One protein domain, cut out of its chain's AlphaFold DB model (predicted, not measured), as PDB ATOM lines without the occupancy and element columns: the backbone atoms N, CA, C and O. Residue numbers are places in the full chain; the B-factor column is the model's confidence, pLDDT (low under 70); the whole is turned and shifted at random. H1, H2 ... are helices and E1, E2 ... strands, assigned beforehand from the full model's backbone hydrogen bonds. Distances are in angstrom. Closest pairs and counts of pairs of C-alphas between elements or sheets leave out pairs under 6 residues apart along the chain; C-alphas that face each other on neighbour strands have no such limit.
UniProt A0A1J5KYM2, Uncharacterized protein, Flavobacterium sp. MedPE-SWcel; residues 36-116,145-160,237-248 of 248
ATOM      1  N   THR A  36     -38.272 -28.005 -31.261       97.81
ATOM      2  CA  THR A  36     -39.394 -28.869 -31.640       97.81
ATOM      3  C   THR A  36     -38.914 -30.047 -32.479       97.81
ATOM      4  O   THR A  36     -38.220 -29.874 -33.486       97.81
ATOM      5  N   TRP A  37     -39.342 -31.239 -32.082       98.31
ATOM      6  CA  TRP A  37     -39.057 -32.508 -32.730       98.31
ATOM      7  C   TRP A  37     -40.377 -33.151 -33.126       98.31
ATOM      8  O   TRP A  37     -41.151 -33.555 -32.265       98.31
ATOM      9  N   ASN A  38     -40.651 -33.239 -34.423       98.38
ATOM     10  CA  ASN A  38     -41.905 -33.818 -34.900       98.38
ATOM     11  C   ASN A  38     -41.736 -35.312 -35.121       98.38
ATOM     12  O   ASN A  38     -40.703 -35.731 -35.650       98.38
ATOM     13  N   LEU A  39     -42.750 -36.098 -34.771       98.25
ATOM     14  CA  LEU A  39     -42.772 -37.513 -35.103       98.25
ATOM     15  C   LEU A  39     -42.839 -37.655 -36.624       98.25
ATOM     16  O   LEU A  39     -43.688 -37.073 -37.294       98.25
ATOM     17  N   THR A  40     -41.884 -38.392 -37.175       97.94
ATOM     18  CA  THR A  40     -41.725 -38.564 -38.626       97.94
ATOM     19  C   THR A  40     -41.809 -40.013 -39.068       97.94
ATOM     20  O   THR A  40     -41.921 -40.264 -40.263       97.94
ATOM     21  N   SER A  41     -41.739 -40.953 -38.126       97.62
ATOM     22  CA  SER A  41     -41.968 -42.367 -38.390       97.62
ATOM     23  C   SER A  41     -42.360 -43.069 -37.099       97.62
ATOM     24  O   SER A  41     -41.779 -42.791 -36.044       97.62
ATOM     25  N   PHE A  42     -43.324 -43.977 -37.195       97.19
ATOM     26  CA  PHE A  42     -43.752 -44.853 -36.112       97.19
ATOM     27  C   PHE A  42     -43.761 -46.270 -36.677       97.19
ATOM     28  O   PHE A  42     -44.722 -46.687 -37.307       97.19
ATOM     29  N   ASN A  43     -42.669 -47.003 -36.472       97.00
ATOM     30  CA  ASN A  43     -42.501 -48.339 -37.032       97.00
ATOM     31  C   ASN A  43     -42.897 -49.416 -36.027       97.00
ATOM     32  O   ASN A  43     -42.312 -49.467 -34.949       97.00
ATOM     33  N   LEU A  44     -43.806 -50.303 -36.408       94.56
ATOM     34  CA  LEU A  44     -44.042 -51.575 -35.733       94.56
ATOM     35  C   LEU A  44     -42.984 -52.610 -36.135       94.56
ATOM     36  O   LEU A  44     -42.323 -52.489 -37.170       94.56
ATOM     37  N   GLU A  45     -42.847 -53.668 -35.341       92.62
ATOM     38  CA  GLU A  45     -41.999 -54.814 -35.687       92.62
ATOM     39  C   GLU A  45     -42.529 -55.643 -36.865       92.62
ATOM     40  O   GLU A  45     -41.738 -56.202 -37.633       92.62
ATOM     41  N   GLN A  46     -43.852 -55.715 -37.027       91.25
ATOM     42  CA  GLN A  46     -44.508 -56.434 -38.120       91.25
ATOM     43  C   GLN A  46     -45.241 -55.458 -39.039       91.25
ATOM     44  O   GLN A  46     -45.746 -54.429 -38.599       91.25
ATOM     45  N   ALA A  47     -45.266 -55.777 -40.332       94.25
ATOM     46  CA  ALA A  47     -45.982 -54.972 -41.309       94.25
ATOM     47  C   ALA A  47     -47.481 -55.303 -41.277       94.25
ATOM     48  O   ALA A  47     -47.852 -56.469 -41.141       94.25
ATOM     49  N   ILE A  48     -48.316 -54.281 -41.432       92.06
ATOM     50  CA  ILE A  48     -49.776 -54.375 -41.495       92.06
ATOM     51  C   ILE A  48     -50.283 -53.465 -42.623       92.06
ATOM     52  O   ILE A  48     -49.603 -52.507 -42.979       92.06
ATOM     53  N   ASP A  49     -51.426 -53.795 -43.225       93.50
ATOM     54  CA  ASP A  49     -52.106 -52.985 -44.252       93.50
ATOM     55  C   ASP A  49     -53.387 -52.403 -43.638       93.50
ATOM     56  O   ASP A  49     -54.454 -53.014 -43.719       93.50
ATOM     57  N   LEU A  50     -53.275 -51.266 -42.940       91.25
ATOM     58  CA  LEU A  50     -54.431 -50.630 -42.292       91.25
ATOM     59  C   LEU A  50     -55.203 -49.715 -43.259       91.25
ATOM     60  O   LEU A  50     -56.397 -49.479 -43.100       91.25
ATOM     61  N   ASN A  51     -54.579 -49.201 -44.314       92.69
ATOM     62  CA  ASN A  51     -55.314 -48.384 -45.289       92.69
ATOM     63  C   ASN A  51     -56.017 -49.215 -46.384       92.69
ATOM     64  O   ASN A  51     -56.732 -48.638 -47.214       92.69
ATOM     65  N   ASN A  52     -55.866 -50.545 -46.375       90.25
ATOM     66  CA  ASN A  52     -56.400 -51.486 -47.362       90.25
ATOM     67  C   ASN A  52     -55.990 -51.147 -48.810       90.25
ATOM     68  O   ASN A  52     -56.773 -51.341 -49.754       90.25
ATOM     69  N   ASP A  53     -54.780 -50.618 -49.018       94.31
ATOM     70  CA  ASP A  53     -54.264 -50.292 -50.353       94.31
ATOM     71  C   ASP A  53     -53.608 -51.490 -51.070       94.31
ATOM     72  O   ASP A  53     -53.334 -51.430 -52.279       94.31
ATOM     73  N   GLY A  54     -53.446 -52.609 -50.355       95.25
ATOM     74  CA  GLY A  54     -52.834 -53.847 -50.824       95.25
ATOM     75  C   GLY A  54     -51.326 -53.928 -50.587       95.25
ATOM     76  O   GLY A  54     -50.687 -54.835 -51.139       95.25
ATOM     77  N   THR A  55     -50.748 -52.995 -49.829       96.44
ATOM     78  CA  THR A  55     -49.330 -52.943 -49.467       96.44
ATOM     79  C   THR A  55     -49.177 -52.821 -47.957       96.44
ATOM     80  O   THR A  55     -49.380 -51.757 -47.400       96.44
ATOM     81  N   GLU A  56     -48.720 -53.887 -47.303       95.81
ATOM     82  CA  GLU A  56     -48.378 -53.826 -45.879       95.81
ATOM     83  C   GLU A  56     -47.130 -52.951 -45.648       95.81
ATOM     84  O   GLU A  56     -46.133 -53.057 -46.380       95.81
ATOM     85  N   SER A  57     -47.143 -52.143 -44.586       97.19
ATOM     86  CA  SER A  57     -45.999 -51.358 -44.110       97.19
ATOM     87  C   SER A  57     -45.809 -51.531 -42.609       97.19
ATOM     88  O   SER A  57     -46.743 -51.806 -41.864       97.19
ATOM     89  N   THR A  58     -44.575 -51.344 -42.146       96.69
ATOM     90  CA  THR A  58     -44.289 -51.224 -40.711       96.69
ATOM     91  C   THR A  58     -44.582 -49.822 -40.185       96.69
ATOM     92  O   THR A  58     -44.722 -49.660 -38.983       96.69
ATOM     93  N   ASP A  59     -44.626 -48.800 -41.047       97.19
ATOM     94  CA  ASP A  59     -44.803 -47.408 -40.619       97.19
ATOM     95  C   ASP A  59     -46.286 -47.052 -40.453       97.19
ATOM     96  O   ASP A  59     -46.996 -46.832 -41.436       97.19
ATOM     97  N   MET A  60     -46.731 -46.919 -39.204       95.56
ATOM     98  CA  MET A  60     -48.096 -46.550 -38.834       95.56
ATOM     99  C   MET A  60     -48.529 -45.207 -39.410       95.56
ATOM    100  O   MET A  60     -49.712 -45.023 -39.676       95.56
ATOM    101  N   ILE A  61     -47.614 -44.266 -39.656       97.00
ATOM    102  CA  ILE A  61     -47.975 -42.984 -40.283       97.00
ATOM    103  C   ILE A  61     -48.370 -43.202 -41.747       97.00
ATOM    104  O   ILE A  61     -49.282 -42.542 -42.246       97.00
ATOM    105  N   ALA A  62     -47.712 -44.135 -42.441       96.69
ATOM    106  CA  ALA A  62     -48.070 -44.501 -43.809       96.69
ATOM    107  C   ALA A  62     -49.387 -45.291 -43.856       96.69
ATOM    108  O   ALA A  62     -50.208 -45.057 -44.743       96.69
ATOM    109  N   GLU A  63     -49.597 -46.168 -42.875       95.75
ATOM    110  CA  GLU A  63     -50.779 -47.028 -42.793       95.75
ATOM    111  C   GLU A  63     -52.041 -46.293 -42.339       95.75
ATOM    112  O   GLU A  63     -53.121 -46.541 -42.861       95.75
ATOM    113  N   THR A  64     -51.927 -45.343 -41.414       95.31
ATOM    114  CA  THR A  64     -53.091 -44.650 -40.829       95.31
ATOM    115  C   THR A  64     -53.283 -43.233 -41.367       95.31
ATOM    116  O   THR A  64     -54.391 -42.704 -41.368       95.31
ATOM    117  N   GLY A  65     -52.206 -42.570 -41.804       95.81
ATOM    118  CA  GLY A  65     -52.209 -41.127 -42.052       95.81
ATOM    119  C   GLY A  65     -52.324 -40.268 -40.782       95.81
ATOM    120  O   GLY A  65     -52.411 -39.040 -40.889       95.81
ATOM    121  N   CYS A  66     -52.304 -40.882 -39.597       96.06
ATOM    122  CA  CYS A  66     -52.351 -40.218 -38.301       96.06
ATOM    123  C   CYS A  66     -50.936 -39.937 -37.759       96.06
ATOM    124  O   CYS A  66     -49.931 -40.158 -38.434       96.06
ATOM    125  N   PHE A  67     -50.858 -39.371 -36.554       96.62
ATOM    126  CA  PHE A  67     -49.642 -38.962 -35.837       96.62
ATOM    127  C   PHE A  67     -48.832 -37.808 -36.444       96.62
ATOM    128  O   PHE A  67     -47.806 -37.407 -35.896       96.62
ATOM    129  N   ASN A  68     -49.313 -37.194 -37.527       93.19
ATOM    130  CA  ASN A  68     -48.658 -36.047 -38.169       93.19
ATOM    131  C   ASN A  68     -48.580 -34.794 -37.273       93.19
ATOM    132  O   ASN A  68     -47.796 -33.886 -37.550       93.19
ATOM    133  N   ASN A  69     -49.399 -34.741 -36.219       93.38
ATOM    134  CA  ASN A  69     -49.411 -33.662 -35.231       93.38
ATOM    135  C   ASN A  69     -48.649 -34.020 -33.940       93.38
ATOM    136  O   ASN A  69     -48.614 -33.203 -33.020       93.38
ATOM    137  N   SER A  70     -48.029 -35.204 -33.862       97.75
ATOM    138  CA  SER A  70     -47.258 -35.620 -32.691       97.75
ATOM    139  C   SER A  70     -45.882 -34.942 -32.666       97.75
ATOM    140  O   SER A  70     -45.167 -34.898 -33.674       97.75
ATOM    141  N   SER A  71     -45.482 -34.403 -31.516       98.12
ATOM    142  CA  SER A  71     -44.211 -33.694 -31.343       98.12
ATOM    143  C   SER A  71     -43.717 -33.678 -29.897       98.12
ATOM    144  O   SER A  71     -44.501 -33.750 -28.956       98.12
ATOM    145  N   LEU A  72     -42.406 -33.517 -29.734       98.31
ATOM    146  CA  LEU A  72     -41.749 -33.193 -28.472       98.31
ATOM    147  C   LEU A  72     -41.198 -31.770 -28.563       98.31
ATOM    148  O   LEU A  72     -40.508 -31.429 -29.530       98.31
ATOM    149  N   VAL A  73     -41.489 -30.929 -27.575       98.06
ATOM    150  CA  VAL A  73     -40.984 -29.554 -27.507       98.06
ATOM    151  C   VAL A  73     -40.163 -29.396 -26.238       98.06
ATOM    152  O   VAL A  73     -40.722 -29.266 -25.154       98.06
ATOM    153  N   PHE A  74     -38.840 -29.407 -26.387       97.50
ATOM    154  CA  PHE A  74     -37.901 -29.203 -25.284       97.50
ATOM    155  C   PHE A  74     -37.656 -27.708 -25.095       97.50
ATOM    156  O   PHE A  74     -37.296 -27.011 -26.058       97.50
ATOM    157  N   ASP A  75     -37.857 -27.222 -23.874       92.00
ATOM    158  CA  ASP A  75     -37.509 -25.858 -23.482       92.00
ATOM    159  C   ASP A  75     -36.117 -25.782 -22.833       92.00
ATOM    160  O   ASP A  75     -35.339 -26.720 -22.909       92.00
ATOM    161  N   THR A  76     -35.746 -24.621 -22.284       84.75
ATOM    162  CA  THR A  76     -34.430 -24.412 -21.647       84.75
ATOM    163  C   THR A  76     -34.451 -24.593 -20.125       84.75
ATOM    164  O   THR A  76     -33.454 -24.289 -19.471       84.75
ATOM    165  N   GLU A  77     -35.590 -24.970 -19.545       87.25
ATOM    166  CA  GLU A  77     -35.833 -25.066 -18.098       87.25
ATOM    167  C   GLU A  77     -36.013 -26.526 -17.642       87.25
ATOM    168  O   GLU A  77     -36.671 -26.785 -16.640       87.25
ATOM    169  N   ASP A  78     -35.397 -27.473 -18.362       90.75
ATOM    170  CA  ASP A  78     -35.463 -28.919 -18.108       90.75
ATOM    171  C   ASP A  78     -36.891 -29.506 -18.209       90.75
ATOM    172  O   ASP A  78     -37.178 -30.566 -17.645       90.75
ATOM    173  N   SER A  79     -37.787 -28.849 -18.959       95.50
ATOM    174  CA  SER A  79     -39.139 -29.333 -19.240       95.50
ATOM    175  C   SER A  79     -39.353 -29.659 -20.720       95.50
ATOM    176  O   SER A  79     -38.821 -29.025 -21.637       95.50
ATOM    177  N   VAL A  80     -40.144 -30.700 -20.963       97.69
ATOM    178  CA  VAL A  80     -40.557 -31.124 -22.296       97.69
ATOM    179  C   VAL A  80     -42.075 -31.189 -22.366       97.69
ATOM    180  O   VAL A  80     -42.731 -31.800 -21.527       97.69
ATOM    181  N   LEU A  81     -42.628 -30.566 -23.402       97.31
ATOM    182  CA  LEU A  81     -44.030 -30.709 -23.763       97.31
ATOM    183  C   LEU A  81     -44.160 -31.845 -24.777       97.31
ATOM    184  O   LEU A  81     -43.640 -31.755 -25.895       97.31
ATOM    185  N   MET A  82     -44.863 -32.899 -24.393       97.12
ATOM    186  CA  MET A  82     -45.165 -34.043 -25.236       97.12
ATOM    187  C   MET A  82     -46.551 -33.843 -25.832       97.12
ATOM    188  O   MET A  82     -47.512 -33.606 -25.114       97.12
ATOM    189  N   ASN A  83     -46.655 -33.894 -27.152       96.94
ATOM    190  CA  ASN A  83     -47.926 -33.871 -27.861       96.94
ATOM    191  C   ASN A  83     -48.015 -35.165 -28.651       96.94
ATOM    192  O   ASN A  83     -47.196 -35.378 -29.548       96.94
ATOM    193  N   PHE A  84     -48.982 -36.020 -28.345       95.31
ATOM    194  CA  PHE A  84     -49.148 -37.284 -29.045       95.31
ATOM    195  C   PHE A  84     -50.578 -37.427 -29.542       95.31
ATOM    196  O   PHE A  84     -51.527 -37.318 -28.777       95.31
ATOM    197  N   GLN A  85     -50.724 -37.597 -30.854       95.50
ATOM    198  CA  GLN A  85     -52.007 -37.878 -31.476       95.50
ATOM    199  C   GLN A  85     -52.435 -39.311 -31.180       95.50
ATOM    200  O   GLN A  85     -51.622 -40.223 -31.309       95.50
ATOM    201  N   GLU A  86     -53.706 -39.499 -30.867       92.50
ATOM    202  CA  GLU A  86     -54.299 -40.823 -30.722       92.50
ATOM    203  C   GLU A  86     -54.981 -41.269 -32.018       92.50
ATOM    204  O   GLU A  86     -55.290 -40.464 -32.909       92.50
ATOM    205  N   ILE A  87     -55.199 -42.575 -32.124       92.75
ATOM    206  CA  ILE A  87     -55.981 -43.178 -33.197       92.75
ATOM    207  C   ILE A  87     -57.123 -43.969 -32.587       92.75
ATOM    208  O   ILE A  87     -56.938 -44.640 -31.576       92.75
ATOM    209  N   ASP A  88     -58.272 -43.900 -33.238       91.88
ATOM    210  CA  ASP A  88     -59.408 -44.767 -32.973       91.88
ATOM    211  C   ASP A  88     -59.592 -45.710 -34.164       91.88
ATOM    212  O   ASP A  88     -59.469 -45.293 -35.325       91.88
ATOM    213  N   ILE A  89     -59.811 -46.992 -33.878       88.56
ATOM    214  CA  ILE A  89     -59.980 -48.040 -34.886       88.56
ATOM    215  C   ILE A  89     -61.322 -48.718 -34.638       88.56
ATOM    216  O   ILE A  89     -61.452 -49.586 -33.776       88.56
ATOM    217  N   ASP A  90     -62.296 -48.369 -35.469       89.31
ATOM    218  CA  ASP A  90     -63.600 -49.017 -35.488       89.31
ATOM    219  C   ASP A  90     -63.534 -50.284 -36.339       89.31
ATOM    220  O   ASP A  90     -63.120 -50.235 -37.500       89.31
ATOM    221  N   LEU A  91     -63.982 -51.414 -35.790       88.44
ATOM    222  CA  LEU A  91     -64.078 -52.707 -36.475       88.44
ATOM    223  C   LEU A  91     -65.547 -53.115 -36.625       88.44
ATOM    224  O   LEU A  91     -66.244 -53.357 -35.641       88.44
ATOM    225  N   ASP A  92     -66.001 -53.266 -37.867       88.12
ATOM    226  CA  ASP A  92     -67.366 -53.649 -38.215       88.12
ATOM    227  C   ASP A  92     -67.398 -54.972 -38.987       88.12
ATOM    228  O   ASP A  92     -66.721 -55.151 -40.001       88.12
ATOM    229  N   ILE A  93     -68.266 -55.902 -38.578       90.69
ATOM    230  CA  ILE A  93     -68.510 -57.127 -39.352       90.69
ATOM    231  C   ILE A  93     -69.289 -56.776 -40.623       90.69
ATOM    232  O   ILE A  93     -70.391 -56.215 -40.588       90.69
ATOM    233  N   VAL A  94     -68.763 -57.197 -41.771       91.88
ATOM    234  CA  VAL A  94     -69.423 -57.014 -43.062       91.88
ATOM    235  C   VAL A  94     -70.760 -57.753 -43.055       91.88
ATOM    236  O   VAL A  94     -70.839 -58.970 -42.861       91.88
ATOM    237  N   THR A  95     -71.843 -57.016 -43.313       91.50
ATOM    238  CA  THR A  95     -73.210 -57.550 -43.246       91.50
ATOM    239  C   THR A  95     -73.387 -58.797 -44.121       91.50
ATOM    240  O   THR A  95     -73.202 -58.757 -45.340       91.50
ATOM    241  N   GLY A  96     -73.862 -59.888 -43.511       91.69
ATOM    242  CA  GLY A  96     -74.125 -61.159 -44.198       91.69
ATOM    243  C   GLY A  96     -72.913 -62.088 -44.290       91.69
ATOM    244  O   GLY A  96     -72.924 -63.016 -45.102       91.69
ATOM    245  N   THR A  97     -71.891 -61.831 -43.479       88.94
ATOM    246  CA  THR A  97     -70.655 -62.604 -43.363       88.94
ATOM    247  C   THR A  97     -70.408 -62.884 -41.880       88.94
ATOM    248  O   THR A  97     -70.953 -62.172 -41.039       88.94
ATOM    249  N   GLU A  98     -69.659 -63.938 -41.569       87.94
ATOM    250  CA  GLU A  98     -69.304 -64.284 -40.182       87.94
ATOM    251  C   GLU A  98     -67.843 -63.918 -39.871       87.94
ATOM    252  O   GLU A  98     -67.537 -63.591 -38.733       87.94
ATOM    253  N   ASP A  99     -66.981 -63.856 -40.898       85.62
ATOM    254  CA  ASP A  99     -65.524 -63.747 -40.728       85.62
ATOM    255  C   ASP A  99     -64.884 -62.615 -41.562       85.62
ATOM    256  O   ASP A  99     -63.683 -62.647 -41.834       85.62
ATOM    257  N   MET A 100     -65.668 -61.656 -42.069       84.50
ATOM    258  CA  MET A 100     -65.118 -60.499 -42.792       84.50
ATOM    259  C   MET A 100     -65.386 -59.216 -42.020       84.50
ATOM    260  O   MET A 100     -66.529 -58.933 -41.667       84.50
ATOM    261  N   TYR A 101     -64.329 -58.435 -41.831       85.50
ATOM    262  CA  TYR A 101     -64.345 -57.174 -41.105       85.50
ATOM    263  C   TYR A 101     -63.996 -56.032 -42.062       85.50
ATOM    264  O   TYR A 101     -63.113 -56.165 -42.913       85.50
ATOM    265  N   GLU A 102     -64.718 -54.928 -41.947       88.12
ATOM    266  CA  GLU A 102     -64.318 -53.613 -42.438       88.12
ATOM    267  C   GLU A 102     -63.840 -52.817 -41.228       88.12
ATOM    268  O   GLU A 102     -64.400 -52.953 -40.144       88.12
ATOM    269  N   PHE A 103     -62.802 -52.006 -41.395       87.94
ATOM    270  CA  PHE A 103     -62.348 -51.135 -40.322       87.94
ATOM    271  C   PHE A 103     -62.183 -49.704 -40.811       87.94
ATOM    272  O   PHE A 103     -61.870 -49.456 -41.983       87.94
ATOM    273  N   ALA A 104     -62.453 -48.765 -39.914       90.38
ATOM    274  CA  ALA A 104     -62.315 -47.339 -40.137       90.38
ATOM    275  C   ALA A 104     -61.309 -46.771 -39.137       90.38
ATOM    276  O   ALA A 104     -61.285 -47.162 -37.977       90.38
ATOM    277  N   ILE A 105     -60.468 -45.861 -39.621       93.69
ATOM    278  CA  ILE A 105     -59.432 -45.215 -38.818       93.69
ATOM    279  C   ILE A 105     -59.819 -43.752 -38.659       93.69
ATOM    280  O   ILE A 105     -59.985 -43.039 -39.659       93.69
ATOM    281  N   GLU A 106     -59.924 -43.299 -37.417       95.38
ATOM    282  CA  GLU A 106     -60.087 -41.894 -37.070       95.38
ATOM    283  C   GLU A 106     -58.833 -41.390 -36.349       95.38
ATOM    284  O   GLU A 106     -58.352 -41.987 -35.391       95.38
ATOM    285  N   CYS A 107     -58.273 -40.276 -36.828       96.50
ATOM    286  CA  CYS A 107     -57.193 -39.604 -36.117       96.50
ATOM    287  C   CYS A 107     -57.809 -38.639 -35.104       96.50
ATOM    288  O   CYS A 107     -58.420 -37.642 -35.507       96.50
ATOM    289  N   LEU A 108     -57.612 -38.904 -33.818       96.19
ATOM    290  CA  LEU A 108     -58.102 -38.049 -32.743       96.19
ATOM    291  C   LEU A 108     -57.201 -36.818 -32.570       96.19
ATOM    292  O   LEU A 108     -56.192 -36.650 -33.264       96.19
ATOM    293  N   ASP A 109     -57.589 -35.902 -31.686       95.06
ATOM    294  CA  ASP A 109     -56.734 -34.771 -31.330       95.06
ATOM    295  C   ASP A 109     -55.513 -35.246 -30.524       95.06
ATOM    296  O   ASP A 109     -55.492 -36.339 -29.966       95.06
ATOM    297  N   ALA A 110     -54.456 -34.430 -30.500       93.44
ATOM    298  CA  ALA A 110     -53.290 -34.746 -29.687       93.44
ATOM    299  C   ALA A 110     -53.557 -34.466 -28.208       93.44
ATOM    300  O   ALA A 110     -54.022 -33.377 -27.859       93.44
ATOM    301  N   ILE A 111     -53.186 -35.419 -27.355       93.00
ATOM    302  CA  ILE A 111     -53.069 -35.208 -25.917       93.00
ATOM    303  C   ILE A 111     -51.730 -34.526 -25.650       93.00
ATOM    304  O   ILE A 111     -50.697 -34.886 -26.226       93.00
ATOM    305  N   THR A 112     -51.772 -33.499 -24.805       95.12
ATOM    306  CA  THR A 112     -50.597 -32.737 -24.398       95.12
ATOM    307  C   THR A 112     -50.278 -33.025 -22.942       95.12
ATOM    308  O   THR A 112     -51.096 -32.754 -22.069       95.12
ATOM    309  N   GLU A 113     -49.053 -33.460 -22.691       93.69
ATOM    310  CA  GLU A 113     -48.528 -33.733 -21.360       93.69
ATOM    311  C   GLU A 113     -47.204 -32.989 -21.153       93.69
ATOM    312  O   GLU A 113     -46.465 -32.712 -22.102       93.69
ATOM    313  N   THR A 114     -46.914 -32.609 -19.910       95.06
ATOM    314  CA  THR A 114     -45.650 -31.956 -19.549       95.06
ATOM    315  C   THR A 114     -44.826 -32.899 -18.693       95.06
ATOM    316  O   THR A 114     -45.303 -33.383 -17.675       95.06
ATOM    317  N   ALA A 115     -43.572 -33.098 -19.075       95.62
ATOM    318  CA  ALA A 115     -42.622 -33.922 -18.348       95.62
ATOM    319  C   ALA A 115     -41.331 -33.142 -18.072       95.62
ATOM    320  O   ALA A 115     -41.119 -32.028 -18.573       95.62
ATOM    321  N   THR A 116     -40.458 -33.729 -17.261       96.44
ATOM    322  CA  THR A 116     -39.087 -33.233 -17.082       96.44
ATOM    323  C   THR A 116     -38.128 -34.053 -17.927       96.44
ATOM    324  O   THR A 116     -38.453 -35.169 -18.337       96.44
ATOM    325  N   SER A 145     -29.237 -38.755 -32.444       95.50
ATOM    326  CA  SER A 145     -28.228 -38.817 -33.496       95.50
ATOM    327  C   SER A 145     -28.480 -37.693 -34.493       95.50
ATOM    328  O   SER A 145     -29.442 -37.737 -35.255       95.50
ATOM    329  N   GLU A 146     -27.603 -36.687 -34.506       92.56
ATOM    330  CA  GLU A 146     -27.762 -35.473 -35.319       92.56
ATOM    331  C   GLU A 146     -29.124 -34.787 -35.060       92.56
ATOM    332  O   GLU A 146     -29.390 -34.326 -33.948       92.56
ATOM    333  N   ASN A 147     -29.986 -34.738 -36.082       95.75
ATOM    334  CA  ASN A 147     -31.321 -34.137 -36.049       95.75
ATOM    335  C   ASN A 147     -32.429 -35.172 -35.823       95.75
ATOM    336  O   ASN A 147     -33.587 -34.895 -36.134       95.75
ATOM    337  N   THR A 148     -32.091 -36.348 -35.294       97.31
ATOM    338  CA  THR A 148     -33.047 -37.421 -35.022       97.31
ATOM    339  C   THR A 148     -33.020 -37.834 -33.553       97.31
ATOM    340  O   THR A 148     -31.943 -38.022 -32.987       97.31
ATOM    341  N   LEU A 149     -34.201 -38.002 -32.960       98.19
ATOM    342  CA  LEU A 149     -34.417 -38.722 -31.706       98.19
ATOM    343  C   LEU A 149     -35.117 -40.041 -32.014       98.19
ATOM    344  O   LEU A 149     -36.051 -40.081 -32.814       98.19
ATOM    345  N   THR A 150     -34.671 -41.116 -31.378       98.19
ATOM    346  CA  THR A 150     -35.250 -42.449 -31.545       98.19
ATOM    347  C   THR A 150     -35.573 -43.047 -30.189       98.19
ATOM    348  O   THR A 150     -34.720 -43.040 -29.304       98.19
ATOM    349  N   VAL A 151     -36.775 -43.592 -30.047       97.12
ATOM    350  CA  VAL A 151     -37.191 -44.394 -28.892       97.12
ATOM    351  C   VAL A 151     -37.696 -45.741 -29.387       97.12
ATOM    352  O   VAL A 151     -38.368 -45.810 -30.417       97.12
ATOM    353  N   THR A 152     -37.344 -46.804 -28.669       94.62
ATOM    354  CA  THR A 152     -37.850 -48.155 -28.915       94.62
ATOM    355  C   THR A 152     -38.710 -48.555 -27.731       94.62
ATOM    356  O   THR A 152     -38.218 -48.617 -26.606       94.62
ATOM    357  N   ILE A 153     -39.982 -48.810 -28.008       89.94
ATOM    358  CA  ILE A 153     -40.941 -49.365 -27.064       89.94
ATOM    359  C   ILE A 153     -40.805 -50.888 -27.182       89.94
ATOM    360  O   ILE A 153     -40.970 -51.415 -28.289       89.94
ATOM    361  N   PRO A 154     -40.406 -51.589 -26.109       85.00
ATOM    362  CA  PRO A 154     -40.267 -53.036 -26.150       85.00
ATOM    363  C   PRO A 154     -41.626 -53.710 -26.368       85.00
ATOM    364  O   PRO A 154     -42.667 -53.143 -26.053       85.00
ATOM    365  N   GLU A 155     -41.596 -54.928 -26.904       79.50
ATOM    366  CA  GLU A 155     -42.768 -55.803 -26.940       79.50
ATOM    367  C   GLU A 155     -43.202 -56.121 -25.503       79.50
ATOM    368  O   GLU A 155     -42.368 -56.502 -24.670       79.50
ATOM    369  N   TYR A 156     -44.495 -55.973 -25.220       64.31
ATOM    370  CA  TYR A 156     -45.092 -56.451 -23.979       64.31
ATOM    371  C   TYR A 156     -45.870 -57.723 -24.298       64.31
ATOM    372  O   TYR A 156     -46.788 -57.718 -25.116       64.31
ATOM    373  N   THR A 157     -45.464 -58.826 -23.672       54.47
ATOM    374  CA  THR A 157     -46.151 -60.121 -23.792       54.47
ATOM    375  C   THR A 157     -47.308 -60.258 -22.812       54.47
ATOM    376  O   THR A 157     -48.105 -61.169 -22.957       54.47
ATOM    377  N   GLU A 158     -47.388 -59.375 -21.820       53.16
ATOM    378  CA  GLU A 158     -48.437 -59.356 -20.808       53.16
ATOM    379  C   GLU A 158     -49.033 -57.947 -20.832       53.16
ATOM    380  O   GLU A 158     -48.327 -56.972 -20.553       53.16
ATOM    381  N   ILE A 159     -50.302 -57.823 -21.229       48.62
ATOM    382  CA  ILE A 159     -51.067 -56.613 -20.927       48.62
ATOM    383  C   ILE A 159     -51.215 -56.645 -19.405       48.62
ATOM    384  O   ILE A 159     -51.735 -57.638 -18.897       48.62
ATOM    385  N   PRO A 160     -50.733 -55.645 -18.648       45.91
ATOM    386  CA  PRO A 160     -51.089 -55.568 -17.239       45.91
ATOM    387  C   PRO A 160     -52.616 -55.583 -17.177       45.91
ATOM    388  O   PRO A 160     -53.228 -54.876 -17.977       45.91
ATOM    389  N   VAL A 237     -51.050 -59.444 -28.152       56.69
ATOM    390  CA  VAL A 237     -49.608 -59.193 -28.181       56.69
ATOM    391  C   VAL A 237     -49.352 -57.758 -28.637       56.69
ATOM    392  O   VAL A 237     -49.594 -57.415 -29.800       56.69
ATOM    393  N   PHE A 238     -48.818 -56.920 -27.748       62.06
ATOM    394  CA  PHE A 238     -48.337 -55.590 -28.119       62.06
ATOM    395  C   PHE A 238     -46.970 -55.707 -28.778       62.06
ATOM    396  O   PHE A 238     -45.950 -55.839 -28.106       62.06
ATOM    397  N   LEU A 239     -46.964 -55.635 -30.109       76.44
ATOM    398  CA  LEU A 239     -45.743 -55.653 -30.908       76.44
ATOM    399  C   LEU A 239     -44.816 -54.499 -30.514       76.44
ATOM    400  O   LEU A 239     -45.262 -53.360 -30.353       76.44
ATOM    401  N   GLY A 240     -43.515 -54.783 -30.432       88.62
ATOM    402  CA  GLY A 240     -42.511 -53.746 -30.235       88.62
ATOM    403  C   GLY A 240     -42.617 -52.650 -31.302       88.62
ATOM    404  O   GLY A 240     -43.022 -52.885 -32.449       88.62
ATOM    405  N   ALA A 241     -42.240 -51.430 -30.927       94.44
ATOM    406  CA  ALA A 241     -42.323 -50.269 -31.802       94.44
ATOM    407  C   ALA A 241     -41.083 -49.382 -31.715       94.44
ATOM    408  O   ALA A 241     -40.375 -49.331 -30.715       94.44
ATOM    409  N   THR A 242     -40.801 -48.643 -32.782       97.19
ATOM    410  CA  THR A 242     -39.747 -47.627 -32.823       97.19
ATOM    411  C   THR A 242     -40.293 -46.323 -33.380       97.19
ATOM    412  O   THR A 242     -40.714 -46.252 -34.537       97.19
ATOM    413  N   LEU A 243     -40.230 -45.271 -32.567       97.94
ATOM    414  CA  LEU A 243     -40.654 -43.926 -32.934       97.94
ATOM    415  C   LEU A 243     -39.427 -43.072 -33.257       97.94
ATOM    416  O   LEU A 243     -38.405 -43.119 -32.564       97.94
ATOM    417  N   ILE A 244     -39.535 -42.280 -34.322       98.31
ATOM    418  CA  ILE A 244     -38.458 -41.429 -34.828       98.31
ATOM    419  C   ILE A 244     -38.955 -39.994 -34.937       98.31
ATOM    420  O   ILE A 244     -39.786 -39.672 -35.794       98.31
ATOM    421  N   PHE A 245     -38.379 -39.112 -34.126       98.44
ATOM    422  CA  PHE A 245     -38.646 -37.682 -34.173       98.44
ATOM    423  C   PHE A 245     -37.521 -36.949 -34.898       98.44
ATOM    424  O   PHE A 245     -36.341 -37.217 -34.670       98.44
ATOM    425  N   THR A 246     -37.877 -35.992 -35.749       97.94
ATOM    426  CA  THR A 246     -36.921 -35.170 -36.498       97.94
ATOM    427  C   THR A 246     -37.031 -33.708 -36.084       97.94
ATOM    428  O   THR A 246     -38.133 -33.153 -36.012       97.94
ATOM    429  N   LYS A 247     -35.880 -33.073 -35.839       96.88
ATOM    430  CA  LYS A 247     -35.784 -31.653 -35.480       96.88
ATOM    431  C   LYS A 247     -36.290 -30.753 -36.619       96.88
ATOM    432  O   LYS A 247     -35.914 -30.971 -37.773       96.88
ATOM    433  N   GLN A 248     -37.123 -29.762 -36.289       93.06
ATOM    434  CA  GLN A 248     -37.642 -28.747 -37.227       93.06
ATOM    435  C   GLN A 248     -36.687 -27.566 -37.446       93.06
ATOM    436  O   GLN A 248     -35.936 -27.210 -36.509       93.06
TER     437      GLN A 248
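Overview. This is residues 36 to 116, 145 to 160 and 237 to 248 of the 248 residues of an uncharacterized protein of Flavobacterium sp. MedPE-SWcel (UniProt A0A1J5KYM2). Picture a twisted sheet that splits like a V: one arm is a long two-stranded ribbon, the hairpin E4 and E5, the other the strands E1, E7 and E6 side by side. The short strand E3 joins the arms at one end, and the short E2 and H1 lie in the opening between them. The 109 printed residues hold, along the chain, E1 E2 H1 E3 E4 E5 E6 E7, mostly strand, in one branched, antiparallel sheet. The whole is loose, with a radius of gyration of the C-alphas of 16.4 A, and elongated, spanning 59 by 31 by 25 A, the ribbon making the length.

Arrangement. Start at E1, residues 36 to 48, which has three neighbours and bends by 84 degrees at residue 45. On one side of it find E3, residues 71 to 74, beside residues 36 to 39, and E2, residues 57 to 59, beside residues 42 to 48; N 37 and O 72 are 2.8 A apart, N 44 and O 58 2.8 A, both within hydrogen-bond range. E1 and E2 form a hairpin. H1, residues 60 to 64, is on the sheet over none of its strands, at a height over the sheet of 4.1 A, only just above the sheet's level; its closest C-alpha pair with E1 is Phe 42 and Met 60, 5.4 A. Its one O i to N i+4 pair is within hydrogen-bond range. E3 goes on into a meander, each strand the antiparallel neighbour of the one before, with E4, residues 79 to 93, and E5, residues 101 to 116; look at N 73 and O 81, 2.9 A, and N 92 and O 102, 2.8 A. E5 bends by 54 degrees at residue 109. On the other side of E1 is E7, residues 241 to 247, with N 40 and O 244 2.8 A apart; E1 lies on one side of E7, and on the other side of E7 is the edge strand E6, residues 148 to 153, with N 149 and O 245 2.8 A apart. E5 and E7 are apart.

Along the chain. Find C-alpha 36 at (-39.394, -28.869, -31.640); from there E1 runs 29.2 A. E4 runs 45.2 A to C-alpha 93 at (-68.510, -57.127, -39.352), and E5 returns over 42.3 A. E6 measures 16.4 A; E7 runs 20.1 A to C-alpha 247 at (-35.784, -31.653, -35.480).

Size, cuts and confidence. The C-alphas farthest apart, Glu 77 and Gly 96, are 58.7 A apart. Residues 117 to 144 and 161 to 236 are not printed; the gaps between C-alphas are 20.5 A and 11.6 A. Of the links printed whole, none is long. The pLDDT is under 70 at residues 156 to 160 and 237 to 238.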